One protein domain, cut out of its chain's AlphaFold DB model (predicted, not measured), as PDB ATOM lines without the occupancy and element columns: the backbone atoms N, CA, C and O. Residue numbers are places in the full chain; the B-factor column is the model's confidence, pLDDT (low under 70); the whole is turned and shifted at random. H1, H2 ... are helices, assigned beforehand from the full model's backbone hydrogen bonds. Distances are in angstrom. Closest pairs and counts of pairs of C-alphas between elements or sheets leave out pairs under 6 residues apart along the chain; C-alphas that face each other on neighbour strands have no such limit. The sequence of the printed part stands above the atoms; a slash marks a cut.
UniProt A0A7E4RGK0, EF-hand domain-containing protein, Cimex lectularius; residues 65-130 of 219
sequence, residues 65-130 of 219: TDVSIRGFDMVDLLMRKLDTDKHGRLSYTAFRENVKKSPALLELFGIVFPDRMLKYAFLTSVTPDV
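This is residues 65 to 130 of the 219 residues of the protein "EF-hand domain-containing protein" of Cimex lectularius (UniProt A0A7E4RGK0). A long helix, H1, meets a second helix, H2, near its C-terminal end and makes a corner of about a right angle with it; the very short H3 follows H2 after a tight turn, and from there the chain runs off to a separate helix, H4, on an arm that touches no other helix. The arm with H4 makes much of the length, and the first part of H1, residues 67 to 73, sticks out as well. The printed part has 66 residues with four named helices, in the order H1, H2, H3, H4, and no named strand; the class is all helix, with 41 residues in the helices. The whole is extended, with a radius of gyration of the C-alphas of 16.8 A, and flat, spanning 51 by 35 by 15 A.

H1, residues 67 to 82, touches H2, residues 92 to 101, with residues 81 to 82 alone. Their closest C-alphas are those of Leu 82 and Phe 95, 6.0 A apart, and their lines are about perpendicular at 89 degrees. H2 and H3, residues 105 to 108, only just touch, with 3 pairs of C-alphas within 8 A, and they touch only at the corner by their link; the closest C-alphas are those of Val 99 and Leu 105, 6.0 A apart. H1 and H3 are near each other, with 6 pairs of C-alphas within 10 A. H4, residues 116 to 126, is apart from H1, H2 and H3. In H2 and H4 every O i to N i+4 pair is within hydrogen-bond range, in H1 9 of 12 are, and H3 is too short for such a pair.

H1 begins at C-alpha 67, at (-7.021, 36.390, 9.035), and is 22.6 A long from first to last C-alpha. H2 is 14.2 A long and begins at C-alpha 92, at (-29.162, 44.592, 25.209). H3 has four residues, Leu 105 to Leu 108. H4 is 15.3 A long and ends at C-alpha 126, at (-23.063, 72.552, 9.205).

The two C-alphas farthest apart are those of His 87 and Asp 129, at 50.7 A. The printed part has no cut. The link from H2 to H3 is tight; those from H1 to H2, 9 residues, and from H3 to H4, 7 residues, are short. Residues 65 to 73, 115 to 121 and 123 to 130 stand free; without them the body of 42 residues spans 41 by 20 by 14 A. The mean pLDDT of the printed part is 82.0, and residues 65 to 72 and 128 to 130 are under 70.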
ATOM      1  N   THR A  65      -0.780  38.244   8.883       43.59
ATOM      2  CA  THR A  65      -1.403  37.449   7.822       43.59
ATOM      3  C   THR A  65      -1.760  36.065   8.365       43.59
ATOM      4  O   THR A  65      -1.010  35.117   8.169       43.59
ATOM      5  N   ASP A  66      -2.869  35.978   9.102       49.22
ATOM      6  CA  ASP A  66      -3.604  34.725   9.346       49.22
ATOM      7  C   ASP A  66      -5.046  35.077   9.772       49.22
ATOM      8  O   ASP A  66      -5.411  35.120  10.947       49.22
ATOM      9  N   VAL A  67      -5.831  35.547   8.798       55.41
ATOM     10  CA  VAL A  67      -7.021  36.390   9.035       55.41
ATOM     11  C   VAL A  67      -8.288  35.568   9.316       55.41
ATOM     12  O   VAL A  67      -9.208  36.065   9.961       55.41
ATOM     13  N   SER A  68      -8.334  34.296   8.907       55.84
ATOM     14  CA  SER A  68      -9.511  33.433   9.105       55.84
ATOM     15  C   SER A  68      -9.610  32.880  10.533       55.84
ATOM     16  O   SER A  68     -10.681  32.927  11.132       55.84
ATOM     17  N   ILE A  69      -8.491  32.446  11.122       52.78
ATOM     18  CA  ILE A  69      -8.468  31.848  12.469       52.78
ATOM     19  C   ILE A  69      -8.690  32.923  13.552       52.78
ATOM     20  O   ILE A  69      -9.380  32.686  14.537       52.78
ATOM     21  N   ARG A  70      -8.223  34.159  13.324       54.62
ATOM     22  CA  ARG A  70      -8.326  35.258  14.305       54.62
ATOM     23  C   ARG A  70      -9.676  35.967  14.351       54.62
ATOM     24  O   ARG A  70      -9.982  36.632  15.340       54.62
ATOM     25  N   GLY A  71     -10.480  35.865  13.291       57.94
ATOM     26  CA  GLY A  71     -11.828  36.438  13.285       57.94
ATOM     27  C   GLY A  71     -12.719  35.780  14.339       57.94
ATOM     28  O   GLY A  71     -13.426  36.473  15.071       57.94
ATOM     29  N   PHE A  72     -12.611  34.455  14.468       62.38
ATOM     30  CA  PHE A  72     -13.284  33.689  15.517       62.38
ATOM     31  C   PHE A  72     -12.770  34.066  16.909       62.38
ATOM     32  O   PHE A  72     -13.579  34.320  17.798       62.38
ATOM     33  N   ASP A  73     -11.455  34.242  17.071       79.19
ATOM     34  CA  ASP A  73     -10.867  34.628  18.359       79.19
ATOM     35  C   ASP A  73     -11.394  35.973  18.882       79.19
ATOM     36  O   ASP A  73     -11.612  36.138  20.082       79.19
ATOM     37  N   MET A  74     -11.631  36.947  17.997       80.56
ATOM     38  CA  MET A  74     -12.156  38.259  18.390       80.56
ATOM     39  C   MET A  74     -13.627  38.195  18.802       80.56
ATOM     40  O   MET A  74     -14.016  38.846  19.774       80.56
ATOM     41  N   VAL A  75     -14.439  37.407  18.093       84.12
ATOM     42  CA  VAL A  75     -15.852  37.198  18.439       84.12
ATOM     43  C   VAL A  75     -15.963  36.453  19.766       84.12
ATOM     44  O   VAL A  75     -16.716  36.879  20.637       84.12
ATOM     45  N   ASP A  76     -15.157  35.417  19.970       87.38
ATOM     46  CA  ASP A  76     -15.124  34.668  21.225       87.38
ATOM     47  C   ASP A  76     -14.621  35.522  22.391       87.38
ATOM     48  O   ASP A  76     -15.154  35.443  23.499       87.38
ATOM     49  N   LEU A  77     -13.618  36.374  22.165       87.88
ATOM     50  CA  LEU A  77     -13.130  37.313  23.172       87.88
ATOM     51  C   LEU A  77     -14.194  38.357  23.529       87.88
ATOM     52  O   LEU A  77     -14.383  38.650  24.712       87.88
ATOM     53  N   LEU A  78     -14.916  38.879  22.534       89.69
ATOM     54  CA  LEU A  78     -16.047  39.783  22.744       89.69
ATOM     55  C   LEU A  78     -17.166  39.097  23.523       89.69
ATOM     56  O   LEU A  78     -17.625  39.652  24.515       89.69
ATOM     57  N   MET A  79     -17.551  37.879  23.142       90.62
ATOM     58  CA  MET A  79     -18.570  37.110  23.853       90.62
ATOM     59  C   MET A  79     -18.131  36.815  25.287       90.62
ATOM     60  O   MET A  79     -18.868  37.121  26.211       90.62
ATOM     61  N   ARG A  80     -16.890  36.385  25.538       92.12
ATOM     62  CA  ARG A  80     -16.385  36.193  26.915       92.12
ATOM     63  C   ARG A  80     -16.386  37.470  27.759       92.12
ATOM     64  O   ARG A  80     -16.408  37.380  28.984       92.12
ATOM     65  N   LYS A  81     -16.285  38.647  27.133       92.94
ATOM     66  CA  LYS A  81     -16.283  39.945  27.825       92.94
ATOM     67  C   LYS A  81     -17.681  40.525  28.019       92.94
ATOM     68  O   LYS A  81     -17.896  41.219  29.007       92.94
ATOM     69  N   LEU A  82     -18.588  40.284  27.079       92.44
ATOM     70  CA  LEU A  82     -19.916  40.892  27.034       92.44
ATOM     71  C   LEU A  82     -21.015  39.967  27.577       92.44
ATOM     72  O   LEU A  82     -21.973  40.459  28.168       92.44
ATOM     73  N   ASP A  83     -20.868  38.657  27.398       94.94
ATOM     74  CA  ASP A  83     -21.778  37.612  27.870       94.94
ATOM     75  C   ASP A  83     -21.285  37.066  29.221       94.94
ATOM     76  O   ASP A  83     -20.618  36.033  29.325       94.94
ATOM     77  N   THR A  84     -21.567  37.821  30.285       91.75
ATOM     78  CA  THR A  84     -21.213  37.453  31.668       91.75
ATOM     79  C   THR A  84     -21.935  36.202  32.162       91.75
ATOM     80  O   THR A  84     -21.405  35.485  33.009       91.75
ATOM     81  N   ASP A  85     -23.131  35.942  31.641       93.25
ATOM     82  CA  ASP A  85     -24.005  34.822  31.983       93.25
ATOM     83  C   ASP A  85     -23.758  33.570  31.125       93.25
ATOM     84  O   ASP A  85     -24.286  32.504  31.437       93.25
ATOM     85  N   LYS A  86     -22.874  33.652  30.121       92.50
ATOM     86  CA  LYS A  86     -22.417  32.538  29.267       92.50
ATOM     87  C   LYS A  86     -23.562  31.777  28.595       92.50
ATOM     88  O   LYS A  86     -23.474  30.569  28.378       92.50
ATOM     89  N   HIS A  87     -24.635  32.480  28.263       92.12
ATOM     90  CA  HIS A  87     -25.808  31.910  27.604       92.12
ATOM     91  C   HIS A  87     -25.643  31.820  26.079       92.12
ATOM     92  O   HIS A  87     -26.541  31.349  25.376       92.12
ATOM     93  N   GLY A  88     -24.498  32.269  25.552       91.19
ATOM     94  CA  GLY A  88     -24.187  32.271  24.128       91.19
ATOM     95  C   GLY A  88     -25.001  33.300  23.346       91.19
ATOM     96  O   GLY A  88     -25.014  33.277  22.116       91.19
ATOM     97  N   ARG A  89     -25.704  34.197  24.042       92.12
ATOM     98  CA  ARG A  89     -26.451  35.313  23.462       92.12
ATOM     99  C   ARG A  89     -26.025  36.587  24.174       92.12
ATOM    100  O   ARG A  89     -25.423  36.549  25.236       92.12
ATOM    101  N   LEU A  90     -26.291  37.728  23.554       93.44
ATOM    102  CA  LEU A  90     -25.975  39.017  24.147       93.44
ATOM    103  C   LEU A  90     -27.260  39.820  24.292       93.44
ATOM    104  O   LEU A  90     -27.821  40.292  23.303       93.44
ATOM    105  N   SER A  91     -27.739  39.956  25.526       93.75
ATOM    106  CA  SER A  91     -28.882  40.817  25.823       93.75
ATOM    107  C   SER A  91     -28.479  42.294  25.734       93.75
ATOM    108  O   SER A  91     -27.350  42.683  26.046       93.75
ATOM    109  N   TYR A  92     -29.414  43.151  25.316       93.25
ATOM    110  CA  TYR A  92     -29.162  44.592  25.209       93.25
ATOM    111  C   TYR A  92     -28.777  45.220  26.558       93.25
ATOM    112  O   TYR A  92     -27.925  46.106  26.621       93.25
ATOM    113  N   THR A  93     -29.379  44.745  27.649       93.00
ATOM    114  CA  THR A  93     -29.073  45.194  29.011       93.00
ATOM    115  C   THR A  93     -27.638  44.846  29.401       93.00
ATOM    116  O   THR A  93     -26.905  45.746  29.812       93.00
ATOM    117  N   ALA A  94     -27.204  43.599  29.183       91.25
ATOM    118  CA  ALA A  94     -25.827  43.173  29.440       91.25
ATOM    119  C   ALA A  94     -24.822  43.953  28.580       91.25
ATOM    120  O   ALA A  94     -23.813  44.446  29.086       91.25
ATOM    121  N   PHE A  95     -25.123  44.148  27.293       94.38
ATOM    122  CA  PHE A  95     -24.298  44.972  26.412       94.38
ATOM    123  C   PHE A  95     -24.165  46.408  26.934       94.38
ATOM    124  O   PHE A  95     -23.051  46.907  27.095       94.38
ATOM    125  N   ARG A  96     -25.285  47.066  27.262       93.81
ATOM    126  CA  ARG A  96     -25.307  48.449  27.762       93.81
ATOM    127  C   ARG A  96     -24.500  48.599  29.048       93.81
ATOM    128  O   ARG A  96     -23.760  49.569  29.194       93.81
ATOM    129  N   GLU A  97     -24.642  47.672  29.989       95.06
ATOM    130  CA  GLU A  97     -23.899  47.706  31.250       95.06
ATOM    131  C   GLU A  97     -22.397  47.501  31.043       95.06
ATOM    132  O   GLU A  97     -21.594  48.227  31.632       95.06
ATOM    133  N   ASN A  98     -22.003  46.571  30.172       94.81
ATOM    134  CA  ASN A  98     -20.595  46.338  29.862       94.81
ATOM    135  C   ASN A  98     -19.963  47.510  29.100       94.81
ATOM    136  O   ASN A  98     -18.847  47.914  29.426       94.81
ATOM    137  N   VAL A  99     -20.688  48.136  28.171       93.88
ATOM    138  CA  VAL A  99     -20.236  49.360  27.489       93.88
ATOM    139  C   VAL A  99     -20.094  50.527  28.468       93.88
ATOM    140  O   VAL A  99     -19.109  51.258  28.401       93.88
ATOM    141  N   LYS A 100     -21.019  50.685  29.426       93.69
ATOM    142  CA  LYS A 100     -20.889  51.701  30.488       93.69
ATOM    143  C   LYS A 100     -19.647  51.480  31.353       93.69
ATOM    144  O   LYS A 100     -18.999  52.450  31.735       93.69
ATOM    145  N   LYS A 101     -19.310  50.222  31.657       95.75
ATOM    146  CA  LYS A 101     -18.097  49.860  32.413       95.75
ATOM    147  C   LYS A 101     -16.821  50.057  31.593       95.75
ATOM    148  O   LYS A 101     -15.776  50.382  32.148       95.75
ATOM    149  N   SER A 102     -16.868  49.811  30.289       92.75
ATOM    150  CA  SER A 102     -15.704  49.840  29.405       92.75
ATOM    151  C   SER A 102     -16.088  50.403  28.033       92.75
ATOM    152  O   SER A 102     -16.389  49.638  27.115       92.75
ATOM    153  N   PRO A 103     -16.042  51.738  27.849       90.62
ATOM    154  CA  PRO A 103     -16.487  52.379  26.608       90.62
ATOM    155  C   PRO A 103     -15.623  52.011  25.392       90.62
ATOM    156  O   PRO A 103     -16.109  52.063  24.267       90.62
ATOM    157  N   ALA A 104     -14.381  51.564  25.608       86.56
ATOM    158  CA  ALA A 104     -13.496  51.056  24.555       86.56
ATOM    159  C   ALA A 104     -14.064  49.821  23.825       86.56
ATOM    160  O   ALA A 104     -13.668  49.538  22.700       86.56
ATOM    161  N   LEU A 105     -15.026  49.101  24.421       88.81
ATOM    162  CA  LEU A 105     -15.695  47.976  23.761       88.81
ATOM    163  C   LEU A 105     -16.457  48.407  22.501       88.81
ATOM    164  O   LEU A 105     -16.605  47.602  21.589       88.81
ATOM    165  N   LEU A 106     -16.892  49.670  22.411       88.56
ATOM    166  CA  LEU A 106     -17.529  50.203  21.203       88.56
ATOM    167  C   LEU A 106     -16.560  50.290  20.019       88.56
ATOM    168  O   LEU A 106     -16.993  50.167  18.879       88.56
ATOM    169  N   GLU A 107     -15.263  50.462  20.280       82.75
ATOM    170  CA  GLU A 107     -14.241  50.543  19.231       82.75
ATOM    171  C   GLU A 107     -13.957  49.168  18.603       82.75
ATOM    172  O   GLU A 107     -13.564  49.083  17.440       82.75
ATOM    173  N   LEU A 108     -14.218  48.076  19.335       81.75
ATOM    174  CA  LEU A 108     -14.021  46.706  18.846       81.75
ATOM    175  C   LEU A 108     -15.045  46.286  17.784       81.75
ATOM    176  O   LEU A 108     -14.754  45.399  16.985       81.75
ATOM    177  N   PHE A 109     -16.215  46.930  17.729       80.69
ATOM    178  CA  PHE A 109     -17.219  46.688  16.681       80.69
ATOM    179  C   PHE A 109     -16.875  47.373  15.350       80.69
ATOM    180  O   PHE A 109     -17.632  47.279  14.382       80.69
ATOM    181  N   GLY A 110     -15.717  48.031  15.283       78.88
ATOM    182  CA  GLY A 110     -15.223  48.736  14.113       78.88
ATOM    183  C   GLY A 110     -15.485  50.235  14.183       78.88
ATOM    184  O   GLY A 110     -15.883  50.792  15.207       78.88
ATOM    185  N   ILE A 111     -15.243  50.910  13.060       74.88
ATOM    186  CA  ILE A 111     -15.421  52.359  12.923       74.88
ATOM    187  C   ILE A 111     -16.920  52.653  12.777       74.88
ATOM    188  O   ILE A 111     -17.411  52.969  11.698       74.88
ATOM    189  N   VAL A 112     -17.673  52.486  13.864       73.38
ATOM    190  CA  VAL A 112     -19.102  52.830  13.921       73.38
ATOM    191  C   VAL A 112     -19.279  54.338  14.126       73.38
ATOM    192  O   VAL A 112     -20.287  54.919  13.733       73.38
ATOM    193  N   PHE A 113     -18.263  54.993  14.694       75.31
ATOM    194  CA  PHE A 113     -18.249  56.429  14.926       75.31
ATOM    195  C   PHE A 113     -17.205  57.119  14.044       75.31
ATOM    196  O   PHE A 113     -16.080  56.625  13.925       75.31
ATOM    197  N   PRO A 114     -17.544  58.271  13.435       80.75
ATOM    198  CA  PRO A 114     -16.570  59.065  12.705       80.75
ATOM    199  C   PRO A 114     -15.478  59.551  13.659       80.75
ATOM    200  O   PRO A 114     -15.748  59.871  14.822       80.75
ATOM    201  N   ASP A 115     -14.250  59.652  13.146       84.06
ATOM    202  CA  ASP A 115     -13.138  60.229  13.896       84.06
ATOM    203  C   ASP A 115     -13.507  61.626  14.423       84.06
ATOM    204  O   ASP A 115     -14.283  62.371  13.809       84.06
ATOM    205  N   ARG A 116     -12.925  62.008  15.562       81.19
ATOM    206  CA  ARG A 116     -13.126  63.322  16.179       81.19
ATOM    207  C   ARG A 116     -12.880  64.436  15.169       81.19
ATOM    208  O   ARG A 116     -13.660  65.381  15.130       81.19
ATOM    209  N   MET A 117     -11.866  64.295  14.312       79.69
ATOM    210  CA  MET A 117     -11.581  65.256  13.244       79.69
ATOM    211  C   MET A 117     -12.743  65.404  12.256       79.69
ATOM    212  O   MET A 117     -13.132  66.527  11.944       79.69
ATOM    213  N   LEU A 118     -13.342  64.294  11.815       81.81
ATOM    214  CA  LEU A 118     -14.501  64.311  10.917       81.81
ATOM    215  C   LEU A 118     -15.733  64.903  11.605       81.81
ATOM    216  O   LEU A 118     -16.446  65.701  11.000       81.81
ATOM    217  N   LYS A 119     -15.948  64.582  12.885       85.25
ATOM    218  CA  LYS A 119     -17.024  65.177  13.686       85.25
ATOM    219  C   LYS A 119     -16.855  66.693  13.802       85.25
ATOM    220  O   LYS A 119     -17.827  67.422  13.623       85.25
ATOM    221  N   TYR A 120     -15.641  67.179  14.065       81.00
ATOM    222  CA  TYR A 120     -15.366  68.616  14.120       81.00
ATOM    223  C   TYR A 120     -15.544  69.279  12.758       81.00
ATOM    224  O   TYR A 120     -16.243  70.283  12.690       81.00
ATOM    225  N   ALA A 121     -14.988  68.703  11.690       81.81
ATOM    226  CA  ALA A 121     -15.135  69.225  10.336       81.81
ATOM    227  C   ALA A 121     -16.616  69.357   9.950       81.81
ATOM    228  O   ALA A 121     -17.054  70.439   9.561       81.81
ATOM    229  N   PHE A 122     -17.403  68.299  10.173       87.25
ATOM    230  CA  PHE A 122     -18.839  68.290   9.914       87.25
ATOM    231  C   PHE A 122     -19.582  69.354  10.729       87.25
ATOM    232  O   PHE A 122     -20.321  70.162  10.165       87.25
ATOM    233  N   LEU A 123     -19.348  69.417  12.045       83.69
ATOM    234  CA  LEU A 123     -19.991  70.413  12.905       83.69
ATOM    235  C   LEU A 123     -19.633  71.841  12.471       83.69
ATOM    236  O   LEU A 123     -20.514  72.696  12.407       83.69
ATOM    237  N   THR A 124     -18.375  72.092  12.099       81.94
ATOM    238  CA  THR A 124     -17.948  73.406  11.597       81.94
ATOM    239  C   THR A 124     -18.531  73.752  10.231       81.94
ATOM    240  O   THR A 124     -18.780  74.926   9.976       81.94
ATOM    241  N   SER A 125     -18.782  72.766   9.361       82.31
ATOM    242  CA  SER A 125     -19.412  73.006   8.057       82.31
ATOM    243  C   SER A 125     -20.923  73.214   8.151       82.31
ATOM    244  O   SER A 125     -21.472  74.005   7.393       82.31
ATOM    245  N   VAL A 126     -21.596  72.522   9.077       84.56
ATOM    246  CA  VAL A 126     -23.063  72.552   9.205       84.56
ATOM    247  C   VAL A 126     -23.537  73.692  10.105       84.56
ATOM    248  O   VAL A 126     -24.626  74.218   9.907       84.56
ATOM    249  N   THR A 127     -22.715  74.118  11.066       78.44
ATOM    250  CA  THR A 127     -23.018  75.253  11.951       78.44
ATOM    251  C   THR A 127     -21.931  76.330  11.845       78.44
ATOM    252  O   THR A 127     -21.105  76.471  12.751       78.44
ATOM    253  N   PRO A 128     -21.903  77.107  10.742       62.78
ATOM    254  CA  PRO A 128     -20.911  78.168  10.537       62.78
ATOM    255  C   PRO A 128     -21.008  79.304  11.575       62.78
ATOM    256  O   PRO A 128     -20.050  80.055  11.758       62.78
ATOM    257  N   ASP A 129     -22.124  79.388  12.305       57.81
ATOM    258  CA  ASP A 129     -22.418  80.465  13.257       57.81
ATOM    259  C   ASP A 129     -21.806  80.279  14.657       57.81
ATOM    260  O   ASP A 129     -22.048  81.095  15.551       57.81
ATOM    261  N   VAL A 130     -20.947  79.274  14.882       57.88
ATOM    262  CA  VAL A 130     -20.099  79.229  16.091       57.88
ATOM    263  C   VAL A 130     -18.935  80.221  15.936       57.88
ATOM    264  O   VAL A 130     -17.793  79.894  15.628       57.88
TER     265      VAL A 130